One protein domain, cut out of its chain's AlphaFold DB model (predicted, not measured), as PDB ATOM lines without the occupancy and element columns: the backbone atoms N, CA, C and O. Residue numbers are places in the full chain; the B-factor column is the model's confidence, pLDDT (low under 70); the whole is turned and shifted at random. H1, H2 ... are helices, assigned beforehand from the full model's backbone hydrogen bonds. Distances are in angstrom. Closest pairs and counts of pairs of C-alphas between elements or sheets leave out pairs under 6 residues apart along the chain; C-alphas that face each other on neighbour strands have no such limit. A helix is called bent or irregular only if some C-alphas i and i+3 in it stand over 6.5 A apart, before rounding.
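AT A GLANCE: This is residues 7 to 128 of the 193 residues of an uncharacterized protein of Acidobacteria bacterium 13_1_20CM_3_53_8 (UniProt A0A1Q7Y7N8). H6 runs through the middle of a cluster of helices, from H4 at its beginning to H7 at its end; H1a, the first arm of bent H1, lies beside H4. The hairpin of H2 and H3 makes one end and short H5 the other, while residues 80 to 85 stick out. The 122 printed residues hold seven named helices, H1 to H7, and no named strand: all helix, compact, radius of gyration of the C-alphas 14.6 A, spans 38 by 35 by 26 A.

IN THESE COORDINATES: Find C-alpha 7 at (77.967, 6.847, -46.999), where H1, residues 7 to 24, begins. By its hydrogen bonds it was assigned as one helix, but it is bent: C-alphas 14 and 17 are 6.5 A apart, and arms H1a, 7 to 14, and H1b, 17 to 24, stand at 42 degrees. Next come H2, 27 to 36; H3, 38 to 52, 18.9 A, irregular, with C-alphas 47 and 50 7.7 A apart; H4, 56 to 67; H5, 69 to 74; and H6, 91 to 102. H7, 112 to 126, runs 20.9 A to C-alpha 126 at (81.924, -7.157, -42.853).

HOW THE PARTS SIT: H1a touches H4, closest C-alphas Ala 11 and Gly 61, 5.2 A, opposite ways. H1b touches H3 at Ala 19 and Leu 52, 6.5 A. H2 and H3 form a hairpin, closest at Gly 33 and Gly 40, 4.2 A. H6 touches H4 at Val 62 and Ala 91, 5.7 A, with residues 91 to 95 alone. H6 and H7 form a hairpin, closest at Gly 102 and Phe 115, 5.0 A. H4 and H5 only just touch, only at the corner, with 3 pairs of C-alphas within 8 A; the closest are Ser 66 and Ser 72, 5.2 A. Every O i to N i+4 pair is within hydrogen-bond range in H1a, H1b, H4 and H7, but 3 of 6 in H2, 8 of 11 in H3, 1 of 2 in H5 and 2 of 8 in H6, where 6 of 9 O i to N i+3 pairs are.

THE WHOLE: The C-alphas farthest apart, Pro 27 and Ser 128, are 40.9 A apart. The printed part has no cut; look at residues 75 to 90 for the long link, H5 to H6. The model's pLDDT is under 70 at residues 27 to 41, 76 to 89 and 106 to 107.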
ATOM      1  N   ALA A   7      77.404   5.693 -47.696       91.94
ATOM      2  CA  ALA A   7      77.967   6.847 -46.999       91.94
ATOM      3  C   ALA A   7      79.459   6.648 -46.704       91.94
ATOM      4  O   ALA A   7      80.259   7.538 -46.998       91.94
ATOM      5  N   LEU A   8      79.834   5.470 -46.198       91.69
ATOM      6  CA  LEU A   8      81.224   5.088 -45.969       91.69
ATOM      7  C   LEU A   8      81.994   4.993 -47.285       91.69
ATOM      8  O   LEU A   8      83.070   5.575 -47.383       91.69
ATOM      9  N   TYR A   9      81.413   4.368 -48.312       93.94
ATOM     10  CA  TYR A   9      81.996   4.322 -49.654       93.94
ATOM     11  C   TYR A   9      82.363   5.722 -50.152       93.94
ATOM     12  O   TYR A   9      83.501   5.983 -50.530       93.94
ATOM     13  N   SER A  10      81.413   6.661 -50.082       93.75
ATOM     14  CA  SER A  10      81.628   8.037 -50.546       93.75
ATOM     15  C   SER A  10      82.679   8.767 -49.694       93.75
ATOM     16  O   SER A  10      83.478   9.553 -50.212       93.75
ATOM     17  N   ALA A  11      82.704   8.497 -48.386       93.69
ATOM     18  CA  ALA A  11      83.700   9.051 -47.477       93.69
ATOM     19  C   ALA A  11      85.112   8.525 -47.787       93.69
ATOM     20  O   ALA A  11      86.043   9.319 -47.878       93.69
ATOM     21  N   LEU A  12      85.280   7.222 -48.021       93.25
ATOM     22  CA  LEU A  12      86.580   6.645 -48.372       93.25
ATOM     23  C   LEU A  12      87.023   7.063 -49.774       93.25
ATOM     24  O   LEU A  12      88.152   7.514 -49.936       93.25
ATOM     25  N   LYS A  13      86.125   7.046 -50.762       94.38
ATOM     26  CA  LYS A  13      86.431   7.476 -52.134       94.38
ATOM     27  C   LYS A  13      86.918   8.929 -52.215       94.38
ATOM     28  O   LYS A  13      87.703   9.268 -53.092       94.38
ATOM     29  N   SER A  14      86.482   9.786 -51.289       93.25
ATOM     30  CA  SER A  14      86.985  11.164 -51.165       93.25
ATOM     31  C   SER A  14      88.254  11.277 -50.312       93.25
ATOM     32  O   SER A  14      89.144  12.054 -50.648       93.25
ATOM     33  N   TYR A  15      88.371  10.492 -49.239       93.81
ATOM     34  CA  TYR A  15      89.521  10.504 -48.333       93.81
ATOM     35  C   TYR A  15      90.796   9.926 -48.960       93.81
ATOM     36  O   TYR A  15      91.851  10.555 -48.883       93.81
ATOM     37  N   LEU A  16      90.710   8.745 -49.574       92.31
ATOM     38  CA  LEU A  16      91.861   7.975 -50.050       92.31
ATOM     39  C   LEU A  16      92.778   8.749 -51.011       92.31
ATOM     40  O   LEU A  16      93.974   8.820 -50.722       92.31
ATOM     41  N   PRO A  17      92.289   9.390 -52.091       91.62
ATOM     42  CA  PRO A  17      93.167  10.145 -52.984       91.62
ATOM     43  C   PRO A  17      93.844  11.328 -52.280       91.62
ATOM     44  O   PRO A  17      95.024  11.583 -52.516       91.62
ATOM     45  N   VAL A  18      93.137  12.021 -51.379       91.62
ATOM     46  CA  VAL A  18      93.684  13.158 -50.615       91.62
ATOM     47  C   VAL A  18      94.760  12.689 -49.639       91.62
ATOM     48  O   VAL A  18      95.822  13.300 -49.546       91.62
ATOM     49  N   ALA A  19      94.509  11.594 -48.926       89.50
ATOM     50  CA  ALA A  19      95.452  11.027 -47.975       89.50
ATOM     51  C   ALA A  19      96.703  10.469 -48.665       89.50
ATOM     52  O   ALA A  19      97.817  10.700 -48.195       89.50
ATOM     53  N   ILE A  20      96.541   9.783 -49.799       87.62
ATOM     54  CA  ILE A  20      97.659   9.260 -50.591       87.62
ATOM     55  C   ILE A  20      98.504  10.416 -51.141       87.62
ATOM     56  O   ILE A  20      99.717  10.419 -50.943       87.62
ATOM     57  N   ASP A  21      97.888  11.436 -51.744       87.31
ATOM     58  CA  ASP A  21      98.599  12.628 -52.229       87.31
ATOM     59  C   ASP A  21      99.318  13.377 -51.092       87.31
ATOM     60  O   ASP A  21     100.467  13.804 -51.244       87.31
ATOM     61  N   PHE A  22      98.688  13.471 -49.917       86.38
ATOM     62  CA  PHE A  22      99.300  14.038 -48.717       86.38
ATOM     63  C   PHE A  22     100.558  13.268 -48.289       86.38
ATOM     64  O   PHE A  22     101.571  13.885 -47.956       86.38
ATOM     65  N   LEU A  23     100.517  11.933 -48.322       82.25
ATOM     66  CA  LEU A  23     101.659  11.080 -47.985       82.25
ATOM     67  C   LEU A  23     102.798  11.215 -49.006       82.25
ATOM     68  O   LEU A  23     103.949  11.347 -48.601       82.25
ATOM     69  N   VAL A  24     102.496  11.255 -50.309       78.94
ATOM     70  CA  VAL A  24     103.508  11.386 -51.383       78.94
ATOM     71  C   VAL A  24     104.276  12.698 -51.302       78.94
ATOM     72  O   VAL A  24     105.473  12.743 -51.583       78.94
ATOM     73  N   LYS A  25     103.599  13.782 -50.922       79.75
ATOM     74  CA  LYS A  25     104.197  15.123 -50.853       79.75
ATOM     75  C   LYS A  25     105.120  15.320 -49.653       79.75
ATOM     76  O   LYS A  25     105.767  16.366 -49.568       79.75
ATOM     77  N   ARG A  26     105.196  14.358 -48.728       73.88
ATOM     78  CA  ARG A  26     106.072  14.453 -47.561       73.88
ATOM     79  C   ARG A  26     107.502  14.031 -47.900       73.88
ATOM     80  O   ARG A  26     107.712  12.882 -48.292       73.88
ATOM     81  N   PRO A  27     108.497  14.914 -47.704       63.59
ATOM     82  CA  PRO A  27     109.890  14.589 -47.992       63.59
ATOM     83  C   PRO A  27     110.377  13.376 -47.184       63.59
ATOM     84  O   PRO A  27     111.040  12.504 -47.742       63.59
ATOM     85  N   GLU A  28     109.943  13.232 -45.929       63.75
ATOM     86  CA  GLU A  28     110.299  12.103 -45.058       63.75
ATOM     87  C   GLU A  28     109.721  10.766 -45.553       63.75
ATOM     88  O   GLU A  28     110.326   9.712 -45.377       63.75
ATOM     89  N   VAL A  29     108.559  10.803 -46.213       58.84
ATOM     90  CA  VAL A  29     107.911   9.623 -46.807       58.84
ATOM     91  C   VAL A  29     108.563   9.257 -48.140       58.84
ATOM     92  O   VAL A  29     108.718   8.074 -48.438       58.84
ATOM     93  N   SER A  30     109.013  10.247 -48.916       56.19
ATOM     94  CA  SER A  30     109.707  10.017 -50.188       56.19
ATOM     95  C   SER A  30     111.080   9.348 -50.019       56.19
ATOM     96  O   SER A  30     111.476   8.548 -50.863       56.19
ATOM     97  N   GLU A  31     111.776   9.600 -48.905       54.03
ATOM     98  CA  GLU A  31     113.082   8.991 -48.618       54.03
ATOM     99  C   GLU A  31     112.967   7.598 -47.969       54.03
ATOM    100  O   GLU A  31     113.775   6.716 -48.261       54.03
ATOM    101  N   ILE A  32     111.949   7.369 -47.126       54.34
ATOM    102  CA  ILE A  32     111.754   6.103 -46.391       54.34
ATOM    103  C   ILE A  32     110.915   5.092 -47.196       54.34
ATOM    104  O   ILE A  32     111.217   3.898 -47.203       54.34
ATOM    105  N   GLY A  33     109.876   5.553 -47.900       52.78
ATOM    106  CA  GLY A  33     108.888   4.704 -48.578       52.78
ATOM    107  C   GLY A  33     109.370   4.090 -49.893       52.78
ATOM    108  O   GLY A  33     108.982   2.974 -50.226       52.78
ATOM    109  N   ILE A  34     110.265   4.764 -50.627       51.31
ATOM    110  CA  ILE A  34     110.769   4.259 -51.918       51.31
ATOM    111  C   ILE A  34     111.796   3.126 -51.719       51.31
ATOM    112  O   ILE A  34     111.960   2.276 -52.593       51.31
ATOM    113  N   ALA A  35     112.468   3.071 -50.563       49.84
ATOM    114  CA  ALA A  35     113.569   2.139 -50.320       49.84
ATOM    115  C   ALA A  35     113.157   0.790 -49.690       49.84
ATOM    116  O   ALA A  35     113.978  -0.128 -49.696       49.84
ATOM    117  N   GLN A  36     111.940   0.647 -49.138       54.00
ATOM    118  CA  GLN A  36     111.575  -0.513 -48.297       54.00
ATOM    119  C   GLN A  36     110.267  -1.251 -48.653       54.00
ATOM    120  O   GLN A  36     109.863  -2.141 -47.906       54.00
ATOM    121  N   GLY A  37     109.607  -0.952 -49.780       61.53
ATOM    122  CA  GLY A  37     108.352  -1.635 -50.159       61.53
ATOM    123  C   GLY A  37     107.267  -1.498 -49.075       61.53
ATOM    124  O   GLY A  37     107.272  -0.497 -48.357       61.53
ATOM    125  N   LYS A  38     106.366  -2.490 -48.923       59.69
ATOM    126  CA  LYS A  38     105.258  -2.517 -47.928       59.69
ATOM    127  C   LYS A  38     105.612  -2.025 -46.513       59.69
ATOM    128  O   LYS A  38     104.797  -1.340 -45.898       59.69
ATOM    129  N   ASP A  39     106.810  -2.305 -46.005       61.81
ATOM    130  CA  ASP A  39     107.211  -1.902 -44.648       61.81
ATOM    131  C   ASP A  39     107.440  -0.382 -44.537       61.81
ATOM    132  O   ASP A  39     107.097   0.239 -43.528       61.81
ATOM    133  N   GLY A  40     107.925   0.258 -45.607       66.88
ATOM    134  CA  GLY A  40     108.039   1.717 -45.692       66.88
ATOM    135  C   GLY A  40     106.676   2.423 -45.649       66.88
ATOM    136  O   GLY A  40     106.561   3.518 -45.089       66.88
ATOM    137  N   PHE A  41     105.621   1.770 -46.156       69.62
ATOM    138  CA  PHE A  41     104.254   2.303 -46.128       69.62
ATOM    139  C   PHE A  41     103.704   2.424 -44.716       69.62
ATOM    140  O   PHE A  41     103.097   3.443 -44.378       69.62
ATOM    141  N   GLN A  42     103.951   1.422 -43.875       71.44
ATOM    142  CA  GLN A  42     103.496   1.436 -42.486       71.44
ATOM    143  C   GLN A  42     104.157   2.572 -41.697       71.44
ATOM    144  O   GLN A  42     103.479   3.295 -40.962       71.44
ATOM    145  N   TRP A  43     105.453   2.806 -41.916       72.81
ATOM    146  CA  TRP A  43     106.179   3.908 -41.279       72.81
ATOM    147  C   TRP A  43     105.682   5.285 -41.715       72.81
ATOM    148  O   TRP A  43     105.480   6.161 -40.873       72.81
ATOM    149  N   ALA A  44     105.436   5.475 -43.010       75.75
ATOM    150  CA  ALA A  44     104.899   6.728 -43.533       75.75
ATOM    151  C   ALA A  44     103.539   7.081 -42.915       75.75
ATOM    152  O   ALA A  44     103.315   8.229 -42.525       75.75
ATOM    153  N   ARG A  45     102.652   6.085 -42.785       78.62
ATOM    154  CA  ARG A  45     101.347   6.248 -42.129       78.62
ATOM    155  C   ARG A  45     101.509   6.620 -40.664       78.62
ATOM    156  O   ARG A  45     100.919   7.602 -40.231       78.62
ATOM    157  N   LEU A  46     102.373   5.916 -39.932       77.62
ATOM    158  CA  LEU A  46     102.620   6.195 -38.518       77.62
ATOM    159  C   LEU A  46     103.117   7.633 -38.289       77.62
ATOM    160  O   LEU A  46     102.629   8.327 -37.397       77.62
ATOM    161  N   LEU A  47     104.048   8.110 -39.121       78.94
ATOM    162  CA  LEU A  47     104.580   9.477 -39.038       78.94
ATOM    163  C   LEU A  47     103.558  10.550 -39.449       78.94
ATOM    164  O   LEU A  47     103.666  11.706 -39.034       78.94
ATOM    165  N   ALA A  48     102.579  10.191 -40.279       81.44
ATOM    166  CA  ALA A  48     101.549  11.097 -40.779       81.44
ATOM    167  C   ALA A  48     100.207  10.994 -40.052       81.44
ATOM    168  O   ALA A  48      99.354  11.848 -40.286       81.44
ATOM    169  N   HIS A  49     100.024  10.027 -39.152       84.31
ATOM    170  CA  HIS A  49      98.754   9.725 -38.486       84.31
ATOM    171  C   HIS A  49      98.057  10.975 -37.930       84.31
ATOM    172  O   HIS A  49      96.917  11.280 -38.274       84.31
ATOM    173  N   ASN A  50      98.778  11.775 -37.137       85.31
ATOM    174  CA  ASN A  50      98.230  12.987 -36.522       85.31
ATOM    175  C   ASN A  50      97.809  14.058 -37.537       85.31
ATOM    176  O   ASN A  50      96.971  14.904 -37.225       85.31
ATOM    177  N   ASP A  51      98.416  14.071 -38.721       87.69
ATOM    178  CA  ASP A  51      98.107  15.041 -39.765       87.69
ATOM    179  C   ASP A  51      97.000  14.542 -40.692       87.69
ATOM    180  O   ASP A  51      96.108  15.320 -41.029       87.69
ATOM    181  N   LEU A  52      96.973  13.241 -40.991       88.00
ATOM    182  CA  LEU A  52      95.840  12.582 -41.641       88.00
ATOM    183  C   LEU A  52      94.559  12.769 -40.818       88.00
ATOM    184  O   LEU A  52      93.530  13.155 -41.366       88.00
ATOM    185  N   ALA A  53      94.644  12.647 -39.490       88.75
ATOM    186  CA  ALA A  53      93.519  12.863 -38.580       88.75
ATOM    187  C   ALA A  53      92.942  14.298 -38.610       88.75
ATOM    188  O   ALA A  53      91.814  14.544 -38.164       88.75
ATOM    189  N   LYS A  54      93.696  15.275 -39.134       90.19
ATOM    190  CA  LYS A  54      93.223  16.660 -39.294       90.19
ATOM    191  C   LYS A  54      92.397  16.852 -40.564       90.19
ATOM    192  O   LYS A  54      91.643  17.829 -40.610       90.19
ATOM    193  N   LEU A  55      92.497  15.948 -41.542       90.19
ATOM    194  CA  LEU A  55      91.759  16.034 -42.799       90.19
ATOM    195  C   LEU A  55      90.238  15.977 -42.539       90.19
ATOM    196  O   LEU A  55      89.767  15.130 -41.769       90.19
ATOM    197  N   PRO A  56      89.434  16.877 -43.134       91.19
ATOM    198  CA  PRO A  56      87.975  16.826 -43.022       91.19
ATOM    199  C   PRO A  56      87.377  15.488 -43.484       91.19
ATOM    200  O   PRO A  56      86.432  14.976 -42.873       91.19
ATOM    201  N   GLU A  57      87.954  14.907 -44.532       91.12
ATOM    202  CA  GLU A  57      87.562  13.628 -45.118       91.12
ATOM    203  C   GLU A  57      87.818  12.484 -44.132       91.12
ATOM    204  O   GLU A  57      86.943  11.641 -43.935       91.12
ATOM    205  N   TYR A  58      88.944  12.522 -43.408       91.38
ATOM    206  CA  TYR A  58      89.250  11.556 -42.350       91.38
ATOM    207  C   TYR A  58      88.166  11.550 -41.271       91.38
ATOM    208  O   TYR A  58      87.626  10.504 -40.914       91.38
ATOM    209  N   LYS A  59      87.784  12.734 -40.774       91.00
ATOM    210  CA  LYS A  59      86.741  12.864 -39.739       91.00
ATOM    211  C   LYS A  59      85.388  12.354 -40.225       91.00
ATOM    212  O   LYS A  59      84.616  11.810 -39.435       91.00
ATOM    213  N   THR A  60      85.105  12.532 -41.512       92.38
ATOM    214  CA  THR A  60      83.900  11.995 -42.149       92.38
ATOM    215  C   THR A  60      83.959  10.469 -42.206       92.38
ATOM    216  O   THR A  60      83.011   9.827 -41.767       92.38
ATOM    217  N   GLY A  61      85.087   9.887 -42.623       91.19
ATOM    218  CA  GLY A  61      85.308   8.437 -42.620       91.19
ATOM    219  C   GLY A  61      85.136   7.808 -41.235       91.19
ATOM    220  O   GLY A  61      84.320   6.904 -41.075       91.19
ATOM    221  N   VAL A  62      85.791   8.356 -40.202       90.25
ATOM    222  CA  VAL A  62      85.642   7.892 -38.805       90.25
ATOM    223  C   VAL A  62      84.183   7.929 -38.351       90.25
ATOM    224  O   VAL A  62      83.696   7.000 -37.703       90.25
ATOM    225  N   LYS A  63      83.473   9.012 -38.682       91.56
ATOM    226  CA  LYS A  63      82.063   9.181 -38.327       91.56
ATOM    227  C   LYS A  63      81.186   8.133 -39.004       91.56
ATOM    228  O   LYS A  63      80.321   7.580 -38.332       91.56
ATOM    229  N   GLU A  64      81.373   7.874 -40.296       92.19
ATOM    230  CA  GLU A  64      80.562   6.885 -41.014       92.19
ATOM    231  C   GLU A  64      80.912   5.441 -40.608       92.19
ATOM    232  O   GLU A  64      79.991   4.648 -40.428       92.19
ATOM    233  N   LEU A  65      82.184   5.128 -40.315       87.88
ATOM    234  CA  LEU A  65      82.583   3.845 -39.708       87.88
ATOM    235  C   LEU A  65      81.894   3.604 -38.361       87.88
ATOM    236  O   LEU A  65      81.390   2.519 -38.093       87.88
ATOM    237  N   SER A  66      81.859   4.630 -37.510       86.69
ATOM    238  CA  SER A  66      81.301   4.513 -36.155       86.69
ATOM    239  C   SER A  66      79.772   4.425 -36.134       86.69
ATOM    240  O   SER A  66      79.195   4.015 -35.130       86.69
ATOM    241  N   LYS A  67      79.100   4.861 -37.204       89.12
ATOM    242  CA  LYS A  67      77.636   4.817 -37.320       89.12
ATOM    243  C   LYS A  67      77.115   3.488 -37.835       89.12
ATOM    244  O   LYS A  67      75.948   3.185 -37.597       89.12
ATOM    245  N   ASP A  68      77.925   2.766 -38.597       87.44
ATOM    246  CA  ASP A  68      77.506   1.511 -39.194       87.44
ATOM    247  C   ASP A  68      77.355   0.440 -38.105       87.44
ATOM    248  O   ASP A  68      78.338   0.138 -37.431       87.44
ATOM    249  N   PRO A  69      76.159  -0.130 -37.881       83.38
ATOM    250  CA  PRO A  69      75.948  -1.065 -36.779       83.38
ATOM    251  C   PRO A  69      76.768  -2.354 -36.887       83.38
ATOM    252  O   PRO A  69      77.207  -2.867 -35.859       83.38
ATOM    253  N   GLU A  70      76.994  -2.862 -38.100       83.81
ATOM    254  CA  GLU A  70      77.746  -4.102 -38.295       83.81
ATOM    255  C   GLU A  70      79.235  -3.843 -38.121       83.81
ATOM    256  O   GLU A  70      79.877  -4.486 -37.294       83.81
ATOM    257  N   ILE A  71      79.774  -2.823 -38.794       82.69
ATOM    258  CA  ILE A  71      81.196  -2.479 -38.684       82.69
ATOM    259  C   ILE A  71      81.523  -2.017 -37.258       82.69
ATOM    260  O   ILE A  71      82.477  -2.510 -36.660       82.69
ATOM    261  N   SER A  72      80.721  -1.123 -36.666       80.44
ATOM    262  CA  SER A  72      80.974  -0.586 -35.318       80.44
ATOM    263  C   SER A  72      80.931  -1.643 -34.220       80.44
ATOM    264  O   SER A  72      81.645  -1.505 -33.227       80.44
ATOM    265  N   ARG A  73      80.189  -2.741 -34.411       74.81
ATOM    266  CA  ARG A  73      80.222  -3.902 -33.512       74.81
ATOM    267  C   ARG A  73      81.582  -4.603 -33.517       74.81
ATOM    268  O   ARG A  73      81.915  -5.268 -32.542       74.81
ATOM    269  N   HIS A  74      82.379  -4.461 -34.568       71.00
ATOM    270  CA  HIS A  74      83.750  -4.971 -34.619       71.00
ATOM    271  C   HIS A  74      84.784  -3.945 -34.125       71.00
ATOM    272  O   HIS A  74      85.897  -4.325 -33.761       71.00
ATOM    273  N   LEU A  75      84.421  -2.661 -34.045       70.12
ATOM    274  CA  LEU A  75      85.284  -1.600 -33.523       70.12
ATOM    275  C   LEU A  75      85.355  -1.677 -31.993       70.12
ATOM    276  O   LEU A  75      84.344  -1.805 -31.306       70.12
ATOM    277  N   GLY A  76      86.566  -1.607 -31.438       59.75
ATOM    278  CA  GLY A  76      86.778  -1.691 -29.994       59.75
ATOM    279  C   GLY A  76      86.476  -3.060 -29.370       59.75
ATOM    280  O   GLY A  76      86.578  -3.187 -28.158       59.75
ATOM    281  N   ASN A  77      86.144  -4.095 -30.145       54.34
ATOM    282  CA  ASN A  77      85.934  -5.444 -29.620       54.34
ATOM    283  C   ASN A  77      87.127  -6.351 -29.945       54.34
ATOM    284  O   ASN A  77      87.698  -6.298 -31.031       54.34
ATOM    285  N   TYR A  78      87.518  -7.195 -28.985       53.22
ATOM    286  CA  TYR A  78      88.581  -8.182 -29.176       53.22
ATOM    287  C   TYR A  78      88.101  -9.275 -30.135       53.22
ATOM    288  O   TYR A  78      87.232 -10.072 -29.782       53.22
ATOM    289  N   VAL A  79      88.685  -9.345 -31.329       50.78
ATOM    290  CA  VAL A  79      88.473 -10.457 -32.264       50.78
ATOM    291  C   VAL A  79      89.706 -11.369 -32.198       50.78
ATOM    292  O   VAL A  79      90.740 -11.048 -32.774       50.78
ATOM    293  N   GLY A  80      89.632 -12.474 -31.441       52.16
ATOM    294  CA  GLY A  80      90.701 -13.488 -31.343       52.16
ATOM    295  C   GLY A  80      90.914 -14.099 -29.948       52.16
ATOM    296  O   GLY A  80      90.434 -13.586 -28.937       52.16
ATOM    297  N   THR A  81      91.645 -15.219 -29.881       41.88
ATOM    298  CA  THR A  81      92.067 -15.859 -28.625       41.88
ATOM    299  C   THR A  81      93.299 -15.158 -28.045       41.88
ATOM    300  O   THR A  81      94.354 -15.043 -28.664       41.88
ATOM    301  N   ASN A  82      93.139 -14.664 -26.822       38.03
ATOM    302  CA  ASN A  82      94.087 -13.814 -26.114       38.03
ATOM    303  C   ASN A  82      95.320 -14.601 -25.630       38.03
ATOM    304  O   ASN A  82      95.319 -15.149 -24.529       38.03
ATOM    305  N   LEU A  83      96.389 -14.639 -26.428       44.09
ATOM    306  CA  LEU A  83      97.718 -15.057 -25.952       44.09
ATOM    307  C   LEU A  83      98.750 -13.916 -25.928       44.09
ATOM    308  O   LEU A  83      99.876 -14.148 -25.503       44.09
ATOM    309  N   GLY A  84      98.389 -12.683 -26.317       45.09
ATOM    310  CA  GLY A  84      99.387 -11.615 -26.486       45.09
ATOM    311  C   GLY A  84      98.948 -10.156 -26.324       45.09
ATOM    312  O   GLY A  84      99.759  -9.284 -26.606       45.09
ATOM    313  N   GLY A  85      97.725  -9.852 -25.866       43.69
ATOM    314  CA  GLY A  85      97.356  -8.469 -25.523       43.69
ATOM    315  C   GLY A  85      97.294  -7.497 -26.708       43.69
ATOM    316  O   GLY A  85      97.735  -6.356 -26.588       43.69
ATOM    317  N   SER A  86      96.760  -7.929 -27.854       45.38
ATOM    318  CA  SER A  86      96.533  -7.024 -28.986       45.38
ATOM    319  C   SER A  86      95.553  -5.908 -28.583       45.38
ATOM    320  O   SER A  86      94.504  -6.211 -28.009       45.38
ATOM    321  N   PRO A  87      95.884  -4.628 -28.830       52.38
ATOM    322  CA  PRO A  87      95.066  -3.504 -28.387       52.38
ATOM    323  C   PRO A  87      93.712  -3.471 -29.108       52.38
ATOM    324  O   PRO A  87      93.604  -3.844 -30.275       52.38
ATOM    325  N   MET A  88      92.678  -3.000 -28.404       59.78
ATOM    326  CA  MET A  88      91.388  -2.647 -29.006       59.78
ATOM    327  C   MET A  88      91.620  -1.577 -30.078       59.78
ATOM    328  O   MET A  88      92.092  -0.492 -29.750       59.78
ATOM    329  N   LEU A  89      91.280  -1.873 -31.335       64.12
ATOM    330  CA  LEU A  89      91.386  -0.909 -32.431       64.12
ATOM    331  C   LEU A  89      90.154   0.003 -32.438       64.12
ATOM    332  O   LEU A  89      89.015  -0.464 -32.557       64.12
ATOM    333  N   ALA A  90      90.379   1.306 -32.297       74.19
ATOM    334  CA  ALA A  90      89.358   2.331 -32.458       74.19
ATOM    335  C   ALA A  90      89.056   2.574 -33.948       74.19
ATOM    336  O   ALA A  90      89.839   2.228 -34.829       74.19
ATOM    337  N   ALA A  91      87.932   3.237 -34.244       77.62
ATOM    338  CA  ALA A  91      87.567   3.630 -35.611       77.62
ATOM    339  C   ALA A  91      88.676   4.434 -36.323       77.62
ATOM    340  O   ALA A  91      88.870   4.304 -37.528       77.62
ATOM    341  N   SER A  92      89.418   5.248 -35.566       77.94
ATOM    342  CA  SER A  92      90.581   5.999 -36.049       77.94
ATOM    343  C   SER A  92      91.722   5.101 -36.518       77.94
ATOM    344  O   SER A  92      92.377   5.419 -37.506       77.94
ATOM    345  N   ASP A  93      91.935   3.973 -35.844       75.56
ATOM    346  CA  ASP A  93      93.026   3.045 -36.152       75.56
ATOM    347  C   ASP A  93      92.709   2.247 -37.426       75.56
ATOM    348  O   ASP A  93      93.596   1.930 -38.216       75.56
ATOM    349  N   TYR A  94      91.420   1.993 -37.681       81.06
ATOM    350  CA  TYR A  94      90.955   1.398 -38.934       81.06
ATOM    351  C   TYR A  94      91.136   2.327 -40.135       81.06
ATOM    352  O   TYR A  94      91.450   1.847 -41.220       81.06
ATOM    353  N   MET A  95      90.996   3.648 -39.975       85.69
ATOM    354  CA  MET A  95      91.190   4.588 -41.090       85.69
ATOM    355  C   MET A  95      92.597   4.519 -41.697       85.69
ATOM    356  O   MET A  95      92.750   4.737 -42.899       85.69
ATOM    357  N   ASP A  96      93.609   4.183 -40.897       79.94
ATOM    358  CA  ASP A  96      94.980   4.001 -41.384       79.94
ATOM    359  C   ASP A  96      95.148   2.701 -42.181       79.94
ATOM    360  O   ASP A  96      95.936   2.648 -43.128       79.94
ATOM    361  N   GLN A  97      94.403   1.654 -41.817       79.81
ATOM    362  CA  GLN A  97      94.371   0.387 -42.551       79.81
ATOM    363  C   GLN A  97      93.567   0.519 -43.848       79.81
ATOM    364  O   GLN A  97      93.964  -0.007 -44.880       79.81
ATOM    365  N   LEU A  98      92.483   1.298 -43.842       87.12
ATOM    366  CA  LEU A  98      91.645   1.511 -45.026       87.12
ATOM    367  C   LEU A  98      92.375   2.236 -46.163       87.12
ATOM    368  O   LEU A  98      91.929   2.156 -47.304       87.12
ATOM    369  N   LEU A  99      93.519   2.878 -45.893       84.94
ATOM    370  CA  LEU A  99      94.406   3.391 -46.940       84.94
ATOM    371  C   LEU A  99      94.881   2.299 -47.909       84.94
ATOM    372  O   LEU A  99      95.142   2.606 -49.070       84.94
ATOM    373  N   ASP A 100      94.965   1.043 -47.458       82.00
ATOM    374  CA  ASP A 100      95.337  -0.093 -48.307       82.00
ATOM    375  C   ASP A 100      94.319  -0.360 -49.422       82.00
ATOM    376  O   ASP A 100      94.710  -0.828 -50.487       82.00
ATOM    377  N   LEU A 101      93.047   0.019 -49.237       84.75
ATOM    378  CA  LEU A 101      92.019  -0.135 -50.274       84.75
ATOM    379  C   LEU A 101      92.315   0.716 -51.514       84.75
ATOM    380  O   LEU A 101      91.850   0.406 -52.600       84.75
ATOM    381  N   GLY A 102      93.060   1.812 -51.358       79.44
ATOM    382  CA  GLY A 102      93.384   2.718 -52.456       79.44
ATOM    383  C   GLY A 102      94.751   2.475 -53.091       79.44
ATOM    384  O   GLY A 102      95.113   3.227 -53.989       79.44
ATOM    385  N   ILE A 103      95.539   1.507 -52.607       76.44
ATOM    386  CA  ILE A 103      96.947   1.338 -52.992       76.44
ATOM    387  C   ILE A 103      97.170  -0.033 -53.631       76.44
ATOM    388  O   ILE A 103      97.148  -1.065 -52.963       76.44
ATOM    389  N   GLN A 104      97.484  -0.032 -54.928       77.25
ATOM    390  CA  GLN A 104      97.858  -1.243 -55.650       77.25
ATOM    391  C   GLN A 104      99.376  -1.496 -55.557       77.25
ATOM    392  O   GLN A 104     100.196  -0.786 -56.148       77.25
ATOM    393  N   GLY A 105      99.769  -2.553 -54.841       70.00
ATOM    394  CA  GLY A 105     101.174  -2.951 -54.693       70.00
ATOM    395  C   GLY A 105     101.990  -1.972 -53.840       70.00
ATOM    396  O   GLY A 105     101.529  -1.526 -52.796       70.00
ATOM    397  N   ASP A 106     103.210  -1.650 -54.276       67.31
ATOM    398  CA  ASP A 106     104.142  -0.771 -53.548       67.31
ATOM    399  C   ASP A 106     104.156   0.663 -54.114       67.31
ATOM    400  O   ASP A 106     105.212   1.292 -54.223       67.31
ATOM    401  N   ARG A 107     103.007   1.204 -54.545       68.25
ATOM    402  CA  ARG A 107     102.929   2.559 -55.126       68.25
ATOM    403  C   ARG A 107     101.918   3.430 -54.392       68.25
ATOM    404  O   ARG A 107     100.756   3.077 -54.293       68.25
ATOM    405  N   TYR A 108     102.334   4.625 -53.972       73.62
ATOM    406  CA  TYR A 108     101.437   5.654 -53.433       73.62
ATOM    407  C   TYR A 108     100.641   6.356 -54.550       73.62
ATOM    408  O   TYR A 108     100.773   7.560 -54.771       73.62
ATOM    409  N   VAL A 109      99.852   5.602 -55.305       81.62
ATOM    410  CA  VAL A 109      98.956   6.138 -56.332       81.62
ATOM    411  C   VAL A 109      97.582   5.555 -56.081       81.62
ATOM    412  O   VAL A 109      97.453   4.340 -55.969       81.62
ATOM    413  N   PHE A 110      96.585   6.432 -55.981       87.00
ATOM    414  CA  PHE A 110      95.200   6.001 -55.894       87.00
ATOM    415  C   PHE A 110      94.773   5.390 -57.228       87.00
ATOM    416  O   PHE A 110      94.816   6.070 -58.255       87.00
ATOM    417  N   ASP A 111      94.377   4.123 -57.195       88.31
ATOM    418  CA  ASP A 111      93.781   3.419 -58.325       88.31
ATOM    419  C   ASP A 111      92.287   3.225 -58.043       88.31
ATOM    420  O   ASP A 111      91.907   2.599 -57.052       88.31
ATOM    421  N   GLU A 112      91.443   3.835 -58.879       90.12
ATOM    422  CA  GLU A 112      89.994   3.820 -58.681       90.12
ATOM    423  C   GLU A 112      89.398   2.435 -58.940       90.12
ATOM    424  O   GLU A 112      88.573   1.994 -58.148       90.12
ATOM    425  N   ASP A 113      89.836   1.732 -59.988       89.31
ATOM    426  CA  ASP A 113      89.309   0.405 -60.328       89.31
ATOM    427  C   ASP A 113      89.682  -0.611 -59.237       89.31
ATOM    428  O   ASP A 113      88.838  -1.382 -58.780       89.31
ATOM    429  N   TYR A 114      90.925  -0.549 -58.751       89.38
ATOM    430  CA  TYR A 114      91.377  -1.351 -57.615       89.38
ATOM    431  C   TYR A 114      90.582  -1.037 -56.343       89.38
ATOM    432  O   TYR A 114      90.162  -1.951 -55.636       89.38
ATOM    433  N   PHE A 115      90.331   0.246 -56.066       91.88
ATOM    434  CA  PHE A 115      89.516   0.647 -54.924       91.88
ATOM    435  C   PHE A 115      88.094   0.085 -54.994       91.88
ATOM    436  O   PHE A 115      87.584  -0.366 -53.971       91.88
ATOM    437  N   GLU A 116      87.446   0.096 -56.161       91.56
ATOM    438  CA  GLU A 116      86.101  -0.475 -56.304       91.56
ATOM    439  C   GLU A 116      86.078  -1.971 -55.961       91.56
ATOM    440  O   GLU A 116      85.194  -2.426 -55.224       91.56
ATOM    441  N   ASP A 117      87.058  -2.728 -56.458       89.19
ATOM    442  CA  ASP A 117      87.168  -4.167 -56.218       89.19
ATOM    443  C   ASP A 117      87.466  -4.474 -54.740       89.19
ATOM    444  O   ASP A 117      86.771  -5.284 -54.115       89.19
ATOM    445  N   GLU A 118      88.440  -3.784 -54.144       89.19
ATOM    446  CA  GLU A 118      88.819  -3.974 -52.740       89.19
ATOM    447  C   GLU A 118      87.729  -3.492 -51.775       89.19
ATOM    448  O   GLU A 118      87.451  -4.144 -50.767       89.19
ATOM    449  N   TYR A 119      87.049  -2.381 -52.077       90.88
ATOM    450  CA  TYR A 119      85.941  -1.902 -51.253       90.88
ATOM    451  C   TYR A 119      84.765  -2.886 -51.279       90.88
ATOM    452  O   TYR A 119      84.111  -3.112 -50.258       90.88
ATOM    453  N   LYS A 120      84.506  -3.519 -52.427       90.00
ATOM    454  CA  LYS A 120      83.499  -4.575 -52.520       90.00
ATOM    455  C   LYS A 120      83.880  -5.787 -51.664       90.00
ATOM    456  O   LYS A 120      83.030  -6.271 -50.918       90.00
ATOM    457  N   ALA A 121      85.134  -6.239 -51.721       86.25
ATOM    458  CA  ALA A 121      85.627  -7.328 -50.875       86.25
ATOM    459  C   ALA A 121      85.539  -6.979 -49.377       86.25
ATOM    460  O   ALA A 121      85.140  -7.810 -48.559       86.25
ATOM    461  N   PHE A 122      85.836  -5.728 -49.022       87.50
ATOM    462  CA  PHE A 122      85.662  -5.196 -47.673       87.50
ATOM    463  C   PHE A 122      84.200  -5.277 -47.199       87.50
ATOM    464  O   PHE A 122      83.940  -5.799 -46.113       87.50
ATOM    465  N   GLU A 123      83.229  -4.823 -48.001       88.56
ATOM    466  CA  GLU A 123      81.808  -4.943 -47.641       88.56
ATOM    467  C   GLU A 123      81.367  -6.411 -47.545       88.56
ATOM    468  O   GLU A 123      80.626  -6.782 -46.633       88.56
ATOM    469  N   GLU A 124      81.822  -7.270 -48.457       85.94
ATOM    470  CA  GLU A 124      81.533  -8.704 -48.391       85.94
ATOM    471  C   GLU A 124      82.043  -9.314 -47.081       85.94
ATOM    472  O   GLU A 124      81.301 -10.057 -46.447       85.94
ATOM    473  N   ALA A 125      83.235  -8.940 -46.610       80.81
ATOM    474  CA  ALA A 125      83.785  -9.443 -45.353       80.81
ATOM    475  C   ALA A 125      82.995  -8.985 -44.112       80.81
ATOM    476  O   ALA A 125      82.733  -9.796 -43.223       80.81
ATOM    477  N   PHE A 126      82.606  -7.708 -44.035       80.94
ATOM    478  CA  PHE A 126      81.924  -7.157 -42.853       80.94
ATOM    479  C   PHE A 126      80.430  -7.477 -42.787       80.94
ATOM    480  O   PHE A 126      79.875  -7.580 -41.697       80.94
ATOM    481  N   TYR A 127      79.775  -7.629 -43.938       85.00
ATOM    482  CA  TYR A 127      78.341  -7.914 -44.008       85.00
ATOM    483  C   TYR A 127      78.037  -9.359 -44.420       85.00
ATOM    484  O   TYR A 127      76.917  -9.630 -44.870       85.00
ATOM    485  N   SER A 128      79.024 -10.252 -44.356       80.00
ATOM    486  CA  SER A 128      78.803 -11.688 -44.496       80.00
ATOM    487  C   SER A 128      78.308 -12.259 -43.170       80.00
ATOM    488  O   SER A 128      78.928 -12.066 -42.126       80.00
TER     489      SER A 128